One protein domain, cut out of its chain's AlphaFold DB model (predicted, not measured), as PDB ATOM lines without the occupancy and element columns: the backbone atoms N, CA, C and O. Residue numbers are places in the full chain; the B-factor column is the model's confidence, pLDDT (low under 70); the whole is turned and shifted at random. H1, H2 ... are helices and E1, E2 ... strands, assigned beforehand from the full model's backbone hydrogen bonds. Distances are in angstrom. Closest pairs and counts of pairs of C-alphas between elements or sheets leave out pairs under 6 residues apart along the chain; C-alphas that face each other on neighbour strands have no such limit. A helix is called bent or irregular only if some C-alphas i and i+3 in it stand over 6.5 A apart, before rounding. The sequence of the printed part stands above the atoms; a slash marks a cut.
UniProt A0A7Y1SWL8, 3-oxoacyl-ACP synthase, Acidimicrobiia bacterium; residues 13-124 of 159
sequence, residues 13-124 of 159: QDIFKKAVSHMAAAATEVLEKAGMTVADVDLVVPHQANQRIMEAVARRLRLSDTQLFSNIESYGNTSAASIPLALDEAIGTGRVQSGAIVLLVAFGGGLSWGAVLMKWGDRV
ATOM      1  N   GLN A  13      29.479  42.284  -2.386       85.94
ATOM      2  CA  GLN A  13      30.047  41.423  -3.428       85.94
ATOM      3  C   GLN A  13      29.425  40.027  -3.401       85.94
ATOM      4  O   GLN A  13      29.074  39.477  -4.453       85.94
ATOM      5  N   ASP A  14      29.268  39.459  -2.210       87.44
ATOM      6  CA  ASP A  14      28.652  38.147  -2.052       87.44
ATOM      7  C   ASP A  14      27.155  38.188  -2.351       87.44
ATOM      8  O   ASP A  14      26.634  37.295  -3.029       87.44
ATOM      9  N   ILE A  15      26.470  39.254  -1.928       86.62
ATOM     10  CA  ILE A  15      25.056  39.468  -2.249       86.62
ATOM     11  C   ILE A  15      24.864  39.617  -3.754       86.62
ATOM     12  O   ILE A  15      23.965  38.986  -4.301       86.62
ATOM     13  N   PHE A  16      25.735  40.356  -4.446       90.88
ATOM     14  CA  PHE A  16      25.677  40.484  -5.902       90.88
ATOM     15  C   PHE A  16      25.730  39.117  -6.598       90.88
ATOM     16  O   PHE A  16      24.867  38.798  -7.416       90.88
ATOM     17  N   LYS A  17      26.724  38.281  -6.266       91.81
ATOM     18  CA  LYS A  17      26.898  36.963  -6.904       91.81
ATOM     19  C   LYS A  17      25.705  36.046  -6.638       91.81
ATOM     20  O   LYS A  17      25.207  35.406  -7.567       91.81
ATOM     21  N   LYS A  18      25.241  35.997  -5.385       93.56
ATOM     22  CA  LYS A  18      24.086  35.187  -4.978       93.56
ATOM     23  C   LYS A  18      22.815  35.662  -5.677       93.56
ATOM     24  O   LYS A  18      22.121  34.841  -6.265       93.56
ATOM     25  N   ALA A  19      22.562  36.969  -5.702       93.94
ATOM     26  CA  ALA A  19      21.410  37.564  -6.374       93.94
ATOM     27  C   ALA A  19      21.349  37.173  -7.856       93.94
ATOM     28  O   ALA A  19      20.341  36.634  -8.307       93.94
ATOM     29  N   VAL A  20      22.446  37.365  -8.600       96.31
ATOM     30  CA  VAL A  20      22.506  37.020 -10.030       96.31
ATOM     31  C   VAL A  20      22.277  35.525 -10.257       96.31
ATOM     32  O   VAL A  20      21.516  35.147 -11.147       96.31
ATOM     33  N   SER A  21      22.918  34.670  -9.456       96.62
ATOM     34  CA  SER A  21      22.798  33.216  -9.597       96.62
ATOM     35  C   SER A  21      21.377  32.725  -9.305       96.62
ATOM     36  O   SER A  21      20.795  32.009 -10.118       96.62
ATOM     37  N   HIS A  22      20.804  33.137  -8.171       97.00
ATOM     38  CA  HIS A  22      19.496  32.668  -7.717       97.00
ATOM     39  C   HIS A  22      18.348  33.188  -8.578       97.00
ATOM     40  O   HIS A  22      17.446  32.422  -8.903       97.00
ATOM     41  N   MET A  23      18.397  34.452  -9.009       97.75
ATOM     42  CA  MET A  23      17.382  34.992  -9.913       97.75
ATOM     43  C   MET A  23      17.403  34.303 -11.275       97.75
ATOM     44  O   MET A  23      16.350  33.922 -11.777       97.75
ATOM     45  N   ALA A  24      18.588  34.096 -11.861       97.94
ATOM     46  CA  ALA A  24      18.691  33.388 -13.133       97.94
ATOM     47  C   ALA A  24      18.180  31.942 -13.013       97.94
ATOM     48  O   ALA A  24      17.448  31.489 -13.884       97.94
ATOM     49  N   ALA A  25      18.510  31.245 -11.920       98.19
ATOM     50  CA  ALA A  25      18.011  29.895 -11.668       98.19
ATOM     51  C   ALA A  25      16.482  29.857 -11.514       98.19
ATOM     52  O   ALA A  25      15.833  29.034 -12.151       98.19
ATOM     53  N   ALA A  26      15.900  30.772 -10.731       98.50
ATOM     54  CA  ALA A  26      14.452  30.851 -10.550       98.50
ATOM     55  C   ALA A  26      13.722  31.157 -11.866       98.50
ATOM     56  O   ALA A  26      12.696  30.548 -12.157       98.50
ATOM     57  N   ALA A  27      14.266  32.070 -12.677       98.56
ATOM     58  CA  ALA A  27      13.749  32.383 -14.004       98.56
ATOM     59  C   ALA A  27      13.771  31.162 -14.936       98.56
ATOM     60  O   ALA A  27      12.762  30.851 -15.566       98.56
ATOM     61  N   THR A  28      14.894  30.440 -14.996       98.38
ATOM     62  CA  THR A  28      14.994  29.198 -15.774       98.38
ATOM     63  C   THR A  28      13.987  28.154 -15.292       98.38
ATOM     64  O   THR A  28      13.296  27.567 -16.115       98.38
ATOM     65  N   GLU A  29      13.831  27.975 -13.980       98.62
ATOM     66  CA  GLU A  29      12.914  26.981 -13.415       98.62
ATOM     67  C   GLU A  29      11.449  27.234 -13.814       98.62
ATOM     68  O   GLU A  29      10.731  26.297 -14.164       98.62
ATOM     69  N   VAL A  30      10.979  28.488 -13.785       98.75
ATOM     70  CA  VAL A  30       9.594  28.797 -14.189       98.75
ATOM     71  C   VAL A  30       9.376  28.656 -15.694       98.75
ATOM     72  O   VAL A  30       8.301  28.225 -16.106       98.75
ATOM     73  N   LEU A  31      10.392  28.962 -16.505       98.62
ATOM     74  CA  LEU A  31      10.361  28.753 -17.954       98.62
ATOM     75  C   LEU A  31      10.294  27.261 -18.295       98.62
ATOM     76  O   LEU A  31       9.425  26.847 -19.059       98.62
ATOM     77  N   GLU A  32      11.131  26.441 -17.660       98.44
ATOM     78  CA  GLU A  32      11.129  24.985 -17.829       98.44
ATOM     79  C   GLU A  32       9.785  24.370 -17.427       98.44
ATOM     80  O   GLU A  32       9.223  23.572 -18.177       98.44
ATOM     81  N   LYS A  33       9.218  24.785 -16.285       98.44
ATOM     82  CA  LYS A  33       7.884  24.340 -15.843       98.44
ATOM     83  C   LYS A  33       6.777  24.700 -16.834       98.44
ATOM     84  O   LYS A  33       5.797  23.966 -16.930       98.44
ATOM     85  N   ALA A  34       6.923  25.812 -17.549       98.31
ATOM     86  CA  ALA A  34       5.986  26.247 -18.578       98.31
ATOM     87  C   ALA A  34       6.268  25.637 -19.964       98.31
ATOM     88  O   ALA A  34       5.471  25.832 -20.880       98.31
ATOM     89  N   GLY A  35       7.379  24.910 -20.140       98.31
ATOM     90  CA  GLY A  35       7.821  24.421 -21.447       98.31
ATOM     91  C   GLY A  35       8.225  25.546 -22.406       98.31
ATOM     92  O   GLY A  35       8.099  25.386 -23.617       98.31
ATOM     93  N   MET A  36       8.671  26.684 -21.869       98.44
ATOM     94  CA  MET A  36       9.035  27.884 -22.622       98.44
ATOM     95  C   MET A  36      10.529  28.172 -22.504       98.44
ATOM     96  O   MET A  36      11.232  27.668 -21.627       98.44
ATOM     97  N   THR A  37      11.018  29.025 -23.388       97.56
ATOM     98  CA  THR A  37      12.371  29.559 -23.364       97.56
ATOM     99  C   THR A  37      12.341  31.062 -23.129       97.56
ATOM    100  O   THR A  37      11.319  31.726 -23.274       97.56
ATOM    101  N   VAL A  38      13.499  31.632 -22.802       96.25
ATOM    102  CA  VAL A  38      13.664  33.086 -22.686       96.25
ATOM    103  C   VAL A  38      13.275  33.824 -23.978       96.25
ATOM    104  O   VAL A  38      12.855  34.974 -23.913       96.25
ATOM    105  N   ALA A  39      13.391  33.182 -25.146       96.81
ATOM    106  CA  ALA A  39      13.012  33.784 -26.423       96.81
ATOM    107  C   ALA A  39      11.494  33.972 -26.574       96.81
ATOM    108  O   ALA A  39      11.070  34.796 -27.377       96.81
ATOM    109  N   ASP A  40      10.694  33.241 -25.795       97.88
ATOM    110  CA  ASP A  40       9.233  33.345 -25.786       97.88
ATOM    111  C   ASP A  40       8.722  34.430 -24.820       97.88
ATOM    112  O   ASP A  40       7.518  34.647 -24.721       97.88
ATOM    113  N   VAL A  41       9.614  35.075 -24.058       98.38
ATOM    114  CA  VAL A  41       9.271  36.125 -23.088       98.38
ATOM    115  C   VAL A  41       9.280  37.483 -23.779       98.38
ATOM    116  O   VAL A  41      10.294  37.888 -24.334       98.38
ATOM    117  N   ASP A  42       8.195  38.239 -23.687       98.44
ATOM    118  CA  ASP A  42       8.126  39.583 -24.269       98.44
ATOM    119  C   ASP A  42       8.786  40.632 -23.365       98.44
ATOM    120  O   ASP A  42       9.439  41.562 -23.845       98.44
ATOM    121  N   LEU A  43       8.643  40.477 -22.043       98.69
ATOM    122  CA  LEU A  43       9.161  41.431 -21.066       98.69
ATOM    123  C   LEU A  43       9.639  40.753 -19.779       98.69
ATOM    124  O   LEU A  43       8.973  39.885 -19.219       98.69
ATOM    125  N   VAL A  44      10.772  41.211 -19.262       98.69
ATOM    126  CA  VAL A  44      11.335  40.838 -17.967       98.69
ATOM    127  C   VAL A  44      11.307  42.052 -17.046       98.69
ATOM    128  O   VAL A  44      11.950  43.066 -17.324       98.69
ATOM    129  N   VAL A  45      10.604  41.923 -15.921       98.56
ATOM    130  CA  VAL A  45      10.515  42.946 -14.871       98.56
ATOM    131  C   VAL A  45      11.202  42.415 -13.606       98.56
ATOM    132  O   VAL A  45      10.602  41.669 -12.825       98.56
ATOM    133  N   PRO A  46      12.490  42.732 -13.400       97.94
ATOM    134  CA  PRO A  46      13.225  42.295 -12.223       97.94
ATOM    135  C   PRO A  46      12.963  43.196 -11.001       97.94
ATOM    136  O   PRO A  46      12.484  44.327 -11.111       97.94
ATOM    137  N   HIS A  47      13.373  42.731  -9.819       97.94
ATOM    138  CA  HIS A  47      13.558  43.595  -8.654       97.94
ATOM    139  C   HIS A  47      14.601  44.691  -8.944       97.94
ATOM    140  O   HIS A  47      15.734  44.395  -9.336       97.94
ATOM    141  N   GLN A  48      14.237  45.952  -8.688       97.19
ATOM    142  CA  GLN A  48      15.050  47.142  -8.973       97.19
ATOM    143  C   GLN A  48      16.085  47.403  -7.862       97.19
ATOM    144  O   GLN A  48      16.087  48.444  -7.213       97.19
ATOM    145  N   ALA A  49      16.971  46.439  -7.593       92.94
ATOM    146  CA  ALA A  49      17.969  46.585  -6.525       92.94
ATOM    147  C   ALA A  49      19.186  47.415  -6.939       92.94
ATOM    148  O   ALA A  49      19.711  48.222  -6.174       92.94
ATOM    149  N   ASN A  50      19.698  47.116  -8.132       93.56
ATOM    150  CA  ASN A  50      20.892  47.714  -8.703       93.56
ATOM    151  C   ASN A  50      20.919  47.410 -10.203       93.56
ATOM    152  O   ASN A  50      20.817  46.243 -10.593       93.56
ATOM    153  N   GLN A  51      21.141  48.431 -11.027       95.44
ATOM    154  CA  GLN A  51      21.220  48.298 -12.482       95.44
ATOM    155  C   GLN A  51      22.204  47.198 -12.926       95.44
ATOM    156  O   GLN A  51      21.871  46.352 -13.752       95.44
ATOM    157  N   ARG A  52      23.380  47.100 -12.292       95.81
ATOM    158  CA  ARG A  52      24.405  46.096 -12.631       95.81
ATOM    159  C   ARG A  52      23.968  44.664 -12.329       95.81
ATOM    160  O   ARG A  52      24.425  43.742 -13.004       95.81
ATOM    161  N   ILE A  53      23.133  44.464 -11.304       95.56
ATOM    162  CA  ILE A  53      22.565  43.146 -10.984       95.56
ATOM    163  C   ILE A  53      21.565  42.759 -12.075       95.56
ATOM    164  O   ILE A  53      21.661  41.657 -12.610       95.56
ATOM    165  N   MET A  54      20.659  43.670 -12.441       96.62
ATOM    166  CA  MET A  54      19.645  43.429 -13.475       96.62
ATOM    167  C   MET A  54      20.291  43.105 -14.825       96.62
ATOM    168  O   MET A  54      19.962  42.098 -15.445       96.62
ATOM    169  N   GLU A  55      21.306  43.866 -15.228       96.62
ATOM    170  CA  GLU A  55      22.075  43.589 -16.444       96.62
ATOM    171  C   GLU A  55      22.845  42.263 -16.382       96.62
ATOM    172  O   GLU A  55      22.983  41.566 -17.386       96.62
ATOM    173  N   ALA A  56      23.383  41.893 -15.217       97.44
ATOM    174  CA  ALA A  56      24.079  40.619 -15.060       97.44
ATOM    175  C   ALA A  56      23.121  39.426 -15.176       97.44
ATOM    176  O   ALA A  56      23.481  38.421 -15.790       97.44
ATOM    177  N   VAL A  57      21.904  39.551 -14.642       97.06
ATOM    178  CA  VAL A  57      20.825  38.571 -14.831       97.06
ATOM    179  C   VAL A  57      20.422  38.513 -16.300       97.06
ATOM    180  O   VAL A  57      20.378  37.423 -16.863       97.06
ATOM    181  N   ALA A  58      20.227  39.668 -16.942       97.38
ATOM    182  CA  ALA A  58      19.874  39.759 -18.353       97.38
ATOM    183  C   ALA A  58      20.902  39.055 -19.248       97.38
ATOM    184  O   ALA A  58      20.548  38.186 -20.043       97.38
ATOM    185  N   ARG A  59      22.197  39.328 -19.043       97.75
ATOM    186  CA  ARG A  59      23.289  38.636 -19.749       97.75
ATOM    187  C   ARG A  59      23.305  37.135 -19.475       97.75
ATOM    188  O   ARG A  59      23.572  36.354 -20.384       97.75
ATOM    189  N   ARG A  60      23.036  36.714 -18.235       97.06
ATOM    190  CA  ARG A  60      23.024  35.292 -17.863       97.06
ATOM    191  C   ARG A  60      21.862  34.534 -18.508       97.06
ATOM    192  O   ARG A  60      22.063  33.393 -18.914       97.06
ATOM    193  N   LEU A  61      20.704  35.176 -18.635       96.88
ATOM    194  CA  LEU A  61      19.529  34.653 -19.336       96.88
ATOM    195  C   LEU A  61      19.603  34.836 -20.859       96.88
ATOM    196  O   LEU A  61      18.829  34.210 -21.571       96.88
ATOM    197  N   ARG A  62      20.563  35.631 -21.354       96.94
ATOM    198  CA  ARG A  62      20.718  36.009 -22.768       96.94
ATOM    199  C   ARG A  62      19.500  36.766 -23.307       96.94
ATOM    200  O   ARG A  62      19.053  36.500 -24.418       96.94
ATOM    201  N   LEU A  63      18.980  37.691 -22.501       97.19
ATOM    202  CA  LEU A  63      17.922  38.604 -22.926       97.19
ATOM    203  C   LEU A  63      18.403  39.477 -24.089       97.19
ATOM    204  O   LEU A  63      19.577  39.852 -24.141       97.19
ATOM    205  N   SER A  64      17.485  39.836 -24.980       94.94
ATOM    206  CA  SER A  64      17.675  40.952 -25.897       94.94
ATOM    207  C   SER A  64      17.605  42.282 -25.142       94.94
ATOM    208  O   SER A  64      17.012  42.386 -24.062       94.94
ATOM    209  N   ASP A  65      18.164  43.329 -25.746       86.25
ATOM    210  CA  ASP A  65      18.203  44.674 -25.157       86.25
ATOM    211  C   ASP A  65      16.801  45.262 -24.901       86.25
ATOM    212  O   ASP A  65      16.642  46.162 -24.081       86.25
ATOM    213  N   THR A  66      15.769  44.740 -25.571       93.69
ATOM    214  CA  THR A  66      14.386  45.226 -25.465       93.69
ATOM    215  C   THR A  66      13.528  44.440 -24.478       93.69
ATOM    216  O   THR A  66      12.425  44.883 -24.160       93.69
ATOM    217  N   GLN A  67      14.001  43.294 -23.979       97.38
ATOM    218  CA  GLN A  67      13.237  42.465 -23.045       97.38
ATOM    219  C   GLN A  67      13.325  42.972 -21.604       97.38
ATOM    220  O   GLN A  67      12.425  42.710 -20.818       97.38
ATOM    221  N   LEU A  68      14.380  43.691 -21.220       97.88
ATOM    222  CA  LEU A  68      14.533  44.172 -19.847       97.88
ATOM    223  C   LEU A  68      13.752  45.478 -19.627       97.88
ATOM    224  O   LEU A  68      13.860  46.420 -20.416       97.88
ATOM    225  N   PHE A  69      12.992  45.552 -18.536       98.12
ATOM    226  CA  PHE A  69      12.440  46.807 -18.029       98.12
ATOM    227  C   PHE A  69      13.205  47.265 -16.782       98.12
ATOM    228  O   PHE A  69      13.474  46.469 -15.879       98.12
ATOM    229  N   SER A  70      13.553  48.549 -16.732       97.38
ATOM    230  CA  SER A  70      14.217  49.190 -15.597       97.38
ATOM    231  C   SER A  70      13.693  50.613 -15.455       97.38
ATOM    232  O   SER A  70      13.547  51.298 -16.464       97.38
ATOM    233  N   ASN A  71      13.410  51.012 -14.218       98.00
ATOM    234  CA  ASN A  71      13.083  52.386 -13.824       98.00
ATOM    235  C   ASN A  71      13.841  52.794 -12.546       98.00
ATOM    236  O   ASN A  71      13.462  53.717 -11.817       98.00
ATOM    237  N   ILE A  72      14.915  52.063 -12.232       97.88
ATOM    238  CA  ILE A  72      15.709  52.258 -11.018       97.88
ATOM    239  C   ILE A  72      16.362  53.642 -10.969       97.88
ATOM    240  O   ILE A  72      16.629  54.158  -9.888       97.88
ATOM    241  N   GLU A  73      16.622  54.257 -12.121       97.50
ATOM    242  CA  GLU A  73      17.139  55.619 -12.226       97.50
ATOM    243  C   GLU A  73      16.156  56.666 -11.698       97.50
ATOM    244  O   GLU A  73      16.592  57.718 -11.235       97.50
ATOM    245  N   SER A  74      14.856  56.357 -11.721       97.50
ATOM    246  CA  SER A  74      13.796  57.258 -11.272       97.50
ATOM    247  C   SER A  74      13.491  57.091  -9.781       97.50
ATOM    248  O   SER A  74      13.310  58.082  -9.077       97.50
ATOM    249  N   TYR A  75      13.484  55.851  -9.271       97.12
ATOM    250  CA  TYR A  75      12.996  55.552  -7.910       97.12
ATOM    251  C   TYR A  75      14.017  54.901  -6.973       97.12
ATOM    252  O   TYR A  75      13.780  54.795  -5.768       97.12
ATOM    253  N   GLY A  76      15.149  54.434  -7.496       97.38
ATOM    254  CA  GLY A  76      16.082  53.606  -6.741       97.38
ATOM    255  C   GLY A  76      15.468  52.272  -6.298       97.38
ATOM    256  O   GLY A  76      14.546  51.736  -6.912       97.38
ATOM    257  N   ASN A  77      16.009  51.712  -5.214       96.75
ATOM    258  CA  ASN A  77      15.530  50.451  -4.655       96.75
ATOM    259  C   ASN A  77      14.394  50.689  -3.652       96.75
ATOM    260  O   ASN A  77      14.634  51.062  -2.504       96.75
ATOM    261  N   THR A  78      13.166  50.386  -4.072       97.00
ATOM    262  CA  THR A  78      11.941  50.485  -3.261       97.00
ATOM    263  C   THR A  78      11.500  49.140  -2.659       97.00
ATOM    264  O   THR A  78      10.341  48.954  -2.283       97.00
ATOM    265  N   SER A  79      12.424  48.179  -2.533       95.50
ATOM    266  CA  SER A  79      12.180  46.851  -1.959       95.50
ATOM    267  C   SER A  79      11.011  46.128  -2.655       95.50
ATOM    268  O   SER A  79      11.003  46.005  -3.880       95.50
ATOM    269  N   ALA A  80      10.021  45.648  -1.898       96.31
ATOM    270  CA  ALA A  80       8.862  44.923  -2.413       96.31
ATOM    271  C   ALA A  80       8.015  45.731  -3.417       96.31
ATOM    272  O   ALA A  80       7.341  45.131  -4.253       96.31
ATOM    273  N   ALA A  81       8.066  47.068  -3.375       98.12
ATOM    274  CA  ALA A  81       7.317  47.919  -4.299       98.12
ATOM    275  C   ALA A  81       7.943  47.992  -5.701       98.12
ATOM    276  O   ALA A  81       7.284  48.426  -6.641       98.12
ATOM    277  N   SER A  82       9.189  47.541  -5.880       98.19
ATOM    278  CA  SER A  82       9.917  47.791  -7.125       98.19
ATOM    279  C   SER A  82       9.303  47.104  -8.345       98.19
ATOM    280  O   SER A  82       9.275  47.676  -9.422       98.19
ATOM    281  N   ILE A  83       8.846  45.855  -8.189       98.44
ATOM    282  CA  ILE A  83       8.245  45.078  -9.281       98.44
ATOM    283  C   ILE A  83       6.866  45.624  -9.658       98.44
ATOM    284  O   ILE A  83       6.668  45.864 -10.845       98.44
ATOM    285  N   PRO A  84       5.914  45.835  -8.724       98.31
ATOM    286  CA  PRO A  84       4.616  46.387  -9.098       98.31
ATOM    287  C   PRO A  84       4.731  47.798  -9.683       98.31
ATOM    288  O   PRO A  84       4.054  48.070 -10.666       98.31
ATOM    289  N   LEU A  85       5.624  48.651  -9.161       98.44
ATOM    290  CA  LEU A  85       5.868  49.984  -9.725       98.44
ATOM    291  C   LEU A  85       6.415  49.905 -11.158       98.44
ATOM    292  O   LEU A  85       5.899  50.554 -12.058       98.44
ATOM    293  N   ALA A  86       7.433  49.073 -11.388       98.56
ATOM    294  CA  ALA A  86       8.001  48.881 -12.719       98.56
ATOM    295  C   ALA A  86       7.010  48.243 -13.705       98.56
ATOM    296  O   ALA A  86       6.993  48.593 -14.880       98.56
ATOM    297  N   LEU A  87       6.173  47.310 -13.244       98.44
ATOM    298  CA  LEU A  87       5.155  46.680 -14.078       98.44
ATOM    299  C   LEU A  87       4.051  47.670 -14.470       98.44
ATOM    300  O   LEU A  87       3.642  47.672 -15.628       98.44
ATOM    301  N   ASP A  88       3.598  48.510 -13.536       98.12
ATOM    302  CA  ASP A  88       2.616  49.568 -13.800       98.12
ATOM    303  C   ASP A  88       3.116  50.538 -14.882       98.12
ATOM    304  O   ASP A  88       2.452  50.743 -15.899       98.12
ATOM    305  N   GLU A  89       4.351  51.027 -14.751       98.38
ATOM    306  CA  GLU A  89       4.958  51.887 -15.770       98.38
ATOM    307  C   GLU A  89       5.193  51.166 -17.099       98.38
ATOM    308  O   GLU A  89       5.025  51.756 -18.169       98.38
ATOM    309  N   ALA A  90       5.553  49.881 -17.077       98.25
ATOM    310  CA  ALA A  90       5.703  49.100 -18.300       98.25
ATOM    311  C   ALA A  90       4.372  48.973 -19.056       98.25
ATOM    312  O   ALA A  90       4.354  49.022 -20.286       98.25
ATOM    313  N   ILE A  91       3.254  48.842 -18.344       98.06
ATOM    314  CA  ILE A  91       1.918  48.858 -18.946       98.06
ATOM    315  C   ILE A  91       1.620  50.254 -19.507       98.06
ATOM    316  O   ILE A  91       1.328  50.377 -20.695       98.06
ATOM    317  N   GLY A  92       1.784  51.309 -18.700       96.81
ATOM    318  CA  GLY A  92       1.500  52.693 -19.101       96.81
ATOM    319  C   GLY A  92       2.360  53.214 -20.262       96.81
ATOM    320  O   GLY A  92       1.935  54.091 -21.010       96.81
ATOM    321  N   THR A  93       3.554  52.651 -20.459       96.88
ATOM    322  CA  THR A  93       4.454  52.972 -21.584       96.88
ATOM    323  C   THR A  93       4.285  52.041 -22.790       96.88
ATOM    324  O   THR A  93       5.046  52.138 -23.755       96.88
ATOM    325  N   GLY A  94       3.310  51.125 -22.764       96.94
ATOM    326  CA  GLY A  94       3.045  50.188 -23.858       96.94
ATOM    327  C   GLY A  94       4.121  49.111 -24.032       96.94
ATOM    328  O   GLY A  94       4.238  48.507 -25.097       96.94
ATOM    329  N   ARG A  95       4.936  48.849 -23.008       97.62
ATOM    330  CA  ARG A  95       5.915  47.750 -23.008       97.62
ATOM    331  C   ARG A  95       5.267  46.396 -22.738       97.62
ATOM    332  O   ARG A  95       5.813  45.381 -23.157       97.62
ATOM    333  N   VAL A  96       4.107  46.378 -22.080       98.19
ATOM    334  CA  VAL A  96       3.252  45.190 -21.943       98.19
ATOM    335  C   VAL A  96       2.121  45.272 -22.961       98.19
ATOM    336  O   VAL A  96       1.380  46.250 -22.996       98.19
ATOM    337  N   GLN A  97       1.989  44.236 -23.787       97.31
ATOM    338  CA  GLN A  97       0.961  44.130 -24.822       97.31
ATOM    339  C   GLN A  97      -0.073  43.053 -24.466       97.31
ATOM    340  O   GLN A  97       0.157  42.200 -23.605       97.31
ATOM    341  N   SER A  98      -1.223  43.082 -25.140       98.12
ATOM    342  CA  SER A  98      -2.254  42.042 -25.022       98.12
ATOM    343  C   SER A  98      -1.653  40.653 -25.261       98.12
ATOM    344  O   SER A  98      -1.039  40.414 -26.299       98.12
ATOM    345  N   GLY A  99      -1.851  39.728 -24.321       98.31
ATOM    346  CA  GLY A  99      -1.353  38.355 -24.435       98.31
ATOM    347  C   GLY A  99       0.150  38.169 -24.191       98.31
ATOM    348  O   GLY A  99       0.617  37.035 -24.326       98.31
ATOM    349  N   ALA A 100       0.883  39.231 -23.838       98.38
ATOM    350  CA  ALA A 100       2.331  39.197 -23.642       98.38
ATOM    351  C   ALA A 100       2.759  38.213 -22.545       98.38
ATOM    352  O   ALA A 100       2.081  38.043 -21.530       98.38
ATOM    353  N   ILE A 101       3.921  37.599 -22.716       98.69
ATOM    354  CA  ILE A 101       4.557  36.734 -21.730       98.69
ATOM    355  C   ILE A 101       5.519  37.577 -20.895       98.69
ATOM    356  O   ILE A 101       6.540  38.061 -21.381       98.69
ATOM    357  N   VAL A 102       5.190  37.748 -19.617       98.75
ATOM    358  CA  VAL A 102       5.935  38.582 -18.676       98.75
ATOM    359  C   VAL A 102       6.618  37.704 -17.635       98.75
ATOM    360  O   VAL A 102       5.974  36.904 -16.951       98.75
ATOM    361  N   LEU A 103       7.930  37.876 -17.489       98.81
ATOM    362  CA  LEU A 103       8.738  37.232 -16.462       98.81
ATOM    363  C   LEU A 103       9.054  38.230 -15.346       98.81
ATOM    364  O   LEU A 103       9.766  39.211 -15.548       98.81
ATOM    365  N   LEU A 104       8.572  37.945 -14.142       98.75
ATOM    366  CA  LEU A 104       8.928  38.671 -12.928       98.75
ATOM    367  C   LEU A 104      10.015  37.891 -12.195       98.75
ATOM    368  O   LEU A 104       9.899  36.674 -12.052       98.75
ATOM    369  N   VAL A 105      11.055  38.563 -11.704       98.31
ATOM    370  CA  VAL A 105      12.132  37.895 -10.956       98.31
ATOM    371  C   VAL A 105      12.675  38.779  -9.841       98.31
ATOM    372  O   VAL A 105      12.937  39.961 -10.041       98.31
ATOM    373  N   ALA A 106      12.851  38.220  -8.646       97.62
ATOM    374  CA  ALA A 106      13.231  38.981  -7.463       97.62
ATOM    375  C   ALA A 106      14.291  38.281  -6.614       97.62
ATOM    376  O   ALA A 106      14.392  37.052  -6.587       97.62
ATOM    377  N   PHE A 107      15.019  39.091  -5.846       94.88
ATOM    378  CA  PHE A 107      15.814  38.664  -4.700       94.88
ATOM    379  C   PHE A 107      15.664  39.687  -3.564       94.88
ATOM    380  O   PHE A 107      15.359  40.846  -3.825       94.88
ATOM    381  N   GLY A 108      15.893  39.285  -2.316       90.56
ATOM    382  CA  GLY A 108      15.781  40.170  -1.156       90.56
ATOM    383  C   GLY A 108      16.411  39.595   0.114       90.56
ATOM    384  O   GLY A 108      17.013  38.517   0.095       90.56
ATOM    385  N   GLY A 109      16.288  40.335   1.220       83.56
ATOM    386  CA  GLY A 109      16.830  39.945   2.527       83.56
ATOM    387  C   GLY A 109      16.298  38.586   2.996       83.56
ATOM    388  O   GLY A 109      15.108  38.319   2.879       83.56
ATOM    389  N   GLY A 110      17.188  37.720   3.493       77.25
ATOM    390  CA  GLY A 110      16.852  36.342   3.877       77.25
ATOM    391  C   GLY A 110      18.032  35.363   3.778       77.25
ATOM    392  O   GLY A 110      18.502  34.865   4.790       77.25
ATOM    393  N   LEU A 111      18.619  35.062   2.618       82.75
ATOM    394  CA  LEU A 111      18.275  35.472   1.255       82.75
ATOM    395  C   LEU A 111      16.959  34.819   0.798       82.75
ATOM    396  O   LEU A 111      16.783  33.614   0.960       82.75
ATOM    397  N   SER A 112      16.071  35.593   0.180       93.19
ATOM    398  CA  SER A 112      14.871  35.080  -0.497       93.19
ATOM    399  C   SER A 112      14.919  35.442  -1.973       93.19
ATOM    400  O   SER A 112      15.435  36.498  -2.334       93.19
ATOM    401  N   TRP A 113      14.406  34.567  -2.830       96.88
ATOM    402  CA  TRP A 113      14.341  34.782  -4.272       96.88
ATOM    403  C   TRP A 113      13.146  34.044  -4.861       96.88
ATOM    404  O   TRP A 113      12.620  33.108  -4.259       96.88
ATOM    405  N   GLY A 114      12.725  34.461  -6.047       98.00
ATOM    406  CA  GLY A 114      11.622  33.824  -6.749       98.00
ATOM    407  C   GLY A 114      11.422  34.408  -8.134       98.00
ATOM    408  O   GLY A 114      11.918  35.494  -8.442       98.00
ATOM    409  N   ALA A 115      10.691  33.669  -8.960       98.62
ATOM    410  CA  ALA A 115      10.263  34.117 -10.269       98.62
ATOM    411  C   ALA A 115       8.801  33.735 -10.507       98.62
ATOM    412  O   ALA A 115       8.299  32.766  -9.936       98.62
ATOM    413  N   VAL A 116       8.136  34.502 -11.362       98.62
ATOM    414  CA  VAL A 116       6.791  34.226 -11.864       98.62
ATOM    415  C   VAL A 116       6.826  34.414 -13.369       98.62
ATOM    416  O   VAL A 116       7.235  35.468 -13.846       98.62
ATOM    417  N   LEU A 117       6.377  33.404 -14.106       98.75
ATOM    418  CA  LEU A 117       6.068  33.539 -15.522       98.75
ATOM    419  C   LEU A 117       4.557  33.696 -15.663       98.75
ATOM    420  O   LEU A 117       3.792  32.870 -15.163       98.75
ATOM    421  N   MET A 118       4.132  34.767 -16.316       98.19
ATOM    422  CA  MET A 118       2.731  35.142 -16.437       98.19
ATOM    423  C   MET A 118       2.407  35.441 -17.892       98.19
ATOM    424  O   MET A 118       3.112  36.203 -18.544       98.19
ATOM    425  N   LYS A 119       1.295  34.890 -18.381       98.44
ATOM    426  CA  LYS A 119       0.669  35.367 -19.610       98.44
ATOM    427  C   LYS A 119      -0.291  36.497 -19.259       98.44
ATOM    428  O   LYS A 119      -1.230  36.287 -18.493       98.44
ATOM    429  N   TRP A 120      -0.037  37.681 -19.796       98.38
ATOM    430  CA  TRP A 120      -0.910  38.833 -19.645       98.38
ATOM    431  C   TRP A 120      -2.245  38.591 -20.359       98.38
ATOM    432  O   TRP A 120      -2.319  37.844 -21.335       98.38
ATOM    433  N   GLY A 121      -3.312  39.203 -19.852       98.06
ATOM    434  CA  GLY A 121      -4.632  39.129 -20.478       98.06
ATOM    435  C   GLY A 121      -4.747  40.023 -21.714       98.06
ATOM    436  O   GLY A 121      -3.775  40.625 -22.169       98.06
ATOM    437  N   ASP A 122      -5.972  40.156 -22.222       97.81
ATOM    438  CA  ASP A 122      -6.235  40.962 -23.422       97.81
ATOM    439  C   ASP A 122      -6.261  42.476 -23.143       97.81
ATOM    440  O   ASP A 122      -6.143  43.300 -24.048       97.81
ATOM    441  N   ARG A 123      -6.432  42.867 -21.875       97.69
ATOM    442  CA  ARG A 123      -6.573  44.269 -21.472       97.69
ATOM    443  C   ARG A 123      -5.252  44.832 -20.950       97.69
ATOM    444  O   ARG A 123      -4.726  44.355 -19.946       97.69
ATOM    445  N   VAL A 124      -4.789  45.902 -21.590       97.00
ATOM    446  CA  VAL A 124      -3.622  46.704 -21.170       97.00
ATOM    447  C   VAL A 124      -3.997  48.113 -20.708       97.00
ATOM    448  O   VAL A 124      -3.172  48.810 -20.142       97.00
TER     449      VAL A 124
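Overview. This is residues 13 to 124 of the 159 residues of the protein "3-oxoacyl-ACP synthase" of Acidimicrobiia bacterium (UniProt A0A7Y1SWL8). What is the main picture? A small sheet of three strands, E1 E2 E3, lies between helices in three layers, with the long H1 slanting over one face, H2 packed on H1 on that same side, and H4 over the other face. The short H3 sits off the sheet, near H4. What are the parts, and how large is the whole? The printed part has 112 residues with four named helices and three named strands, in the order H1 E1 H2 H3 H4 E2 E3, of the class mixed, helices and strands. The sheet's order is E1 E2 E3, mixed; the whole is compact, with a radius of gyration of the C-alphas of 13.0 A and spans of 40 by 33 by 24 A.

Arrangement. What does the printed part begin with? H1, residues 13 to 34, is on the sheet of E1, residues 43 to 46, E2, residues 101 to 108, and E3, residues 112 to 119. It lies over E2 and E3 at a height of 7.8 A over the sheet, slantwise to the strands; its closest C-alphas to E3 are those of Ala 26 and Ala 115, 5.3 A apart. How do the strands pair? E1 and E2 are parallel, with N 45 and O 103 2.9 A apart; E2 and E3 form an antiparallel hairpin, with N 104 and O 116 2.8 A apart. Where do the other helices stand? H2, residues 51 to 61, touches H1 at a steep tilt of 42 degrees, the same way, the closest C-alphas being those of Val 20 and Val 57, 5.3 A apart. H4, residues 79 to 92, is on the opposite face from H1 at a height of 9.3 A, over E1 and only just over E2, where 3 of its C-alphas fall; its closest C-alphas to E1 are those of Ile 83 and Val 45, 6.4 A apart. H3, residues 72 to 75, is not on the sheet and is near H4; E1, H2 H3 H4, E2 is a strand-helix-strand unit, two parallel neighbour strands with helices between. How regular are the helix backbones? Each O i to N i+4 pair is within hydrogen-bond range in H1 and H2, and 8 of 10 are in H4; H3 is too short for such a pair.

Along the chain. Where does the first element begin? C-alpha 13 of H1 stands at (30.047, 41.423, -3.428), and H1 is 32.2 A long. How long are the others? E1 is 9.8 A, H2 15.4 A, H3 5.3 A, H4 21.0 A, E2 23.7 A and E3 23.8 A long; E3 ends with C-alpha 119 at (0.669, 35.367, -19.610). H4 is irregular, but only just: C-alphas 80 and 83 are 6.9 A apart.

Size, cuts and confidence. How far does it reach? The two C-alphas farthest apart are those of Gln 13 and Asp 122, at 41.4 A. Are there cuts, long links or weak places? The printed part has no cut, no link is long, and no printed residue has a pLDDT under 70.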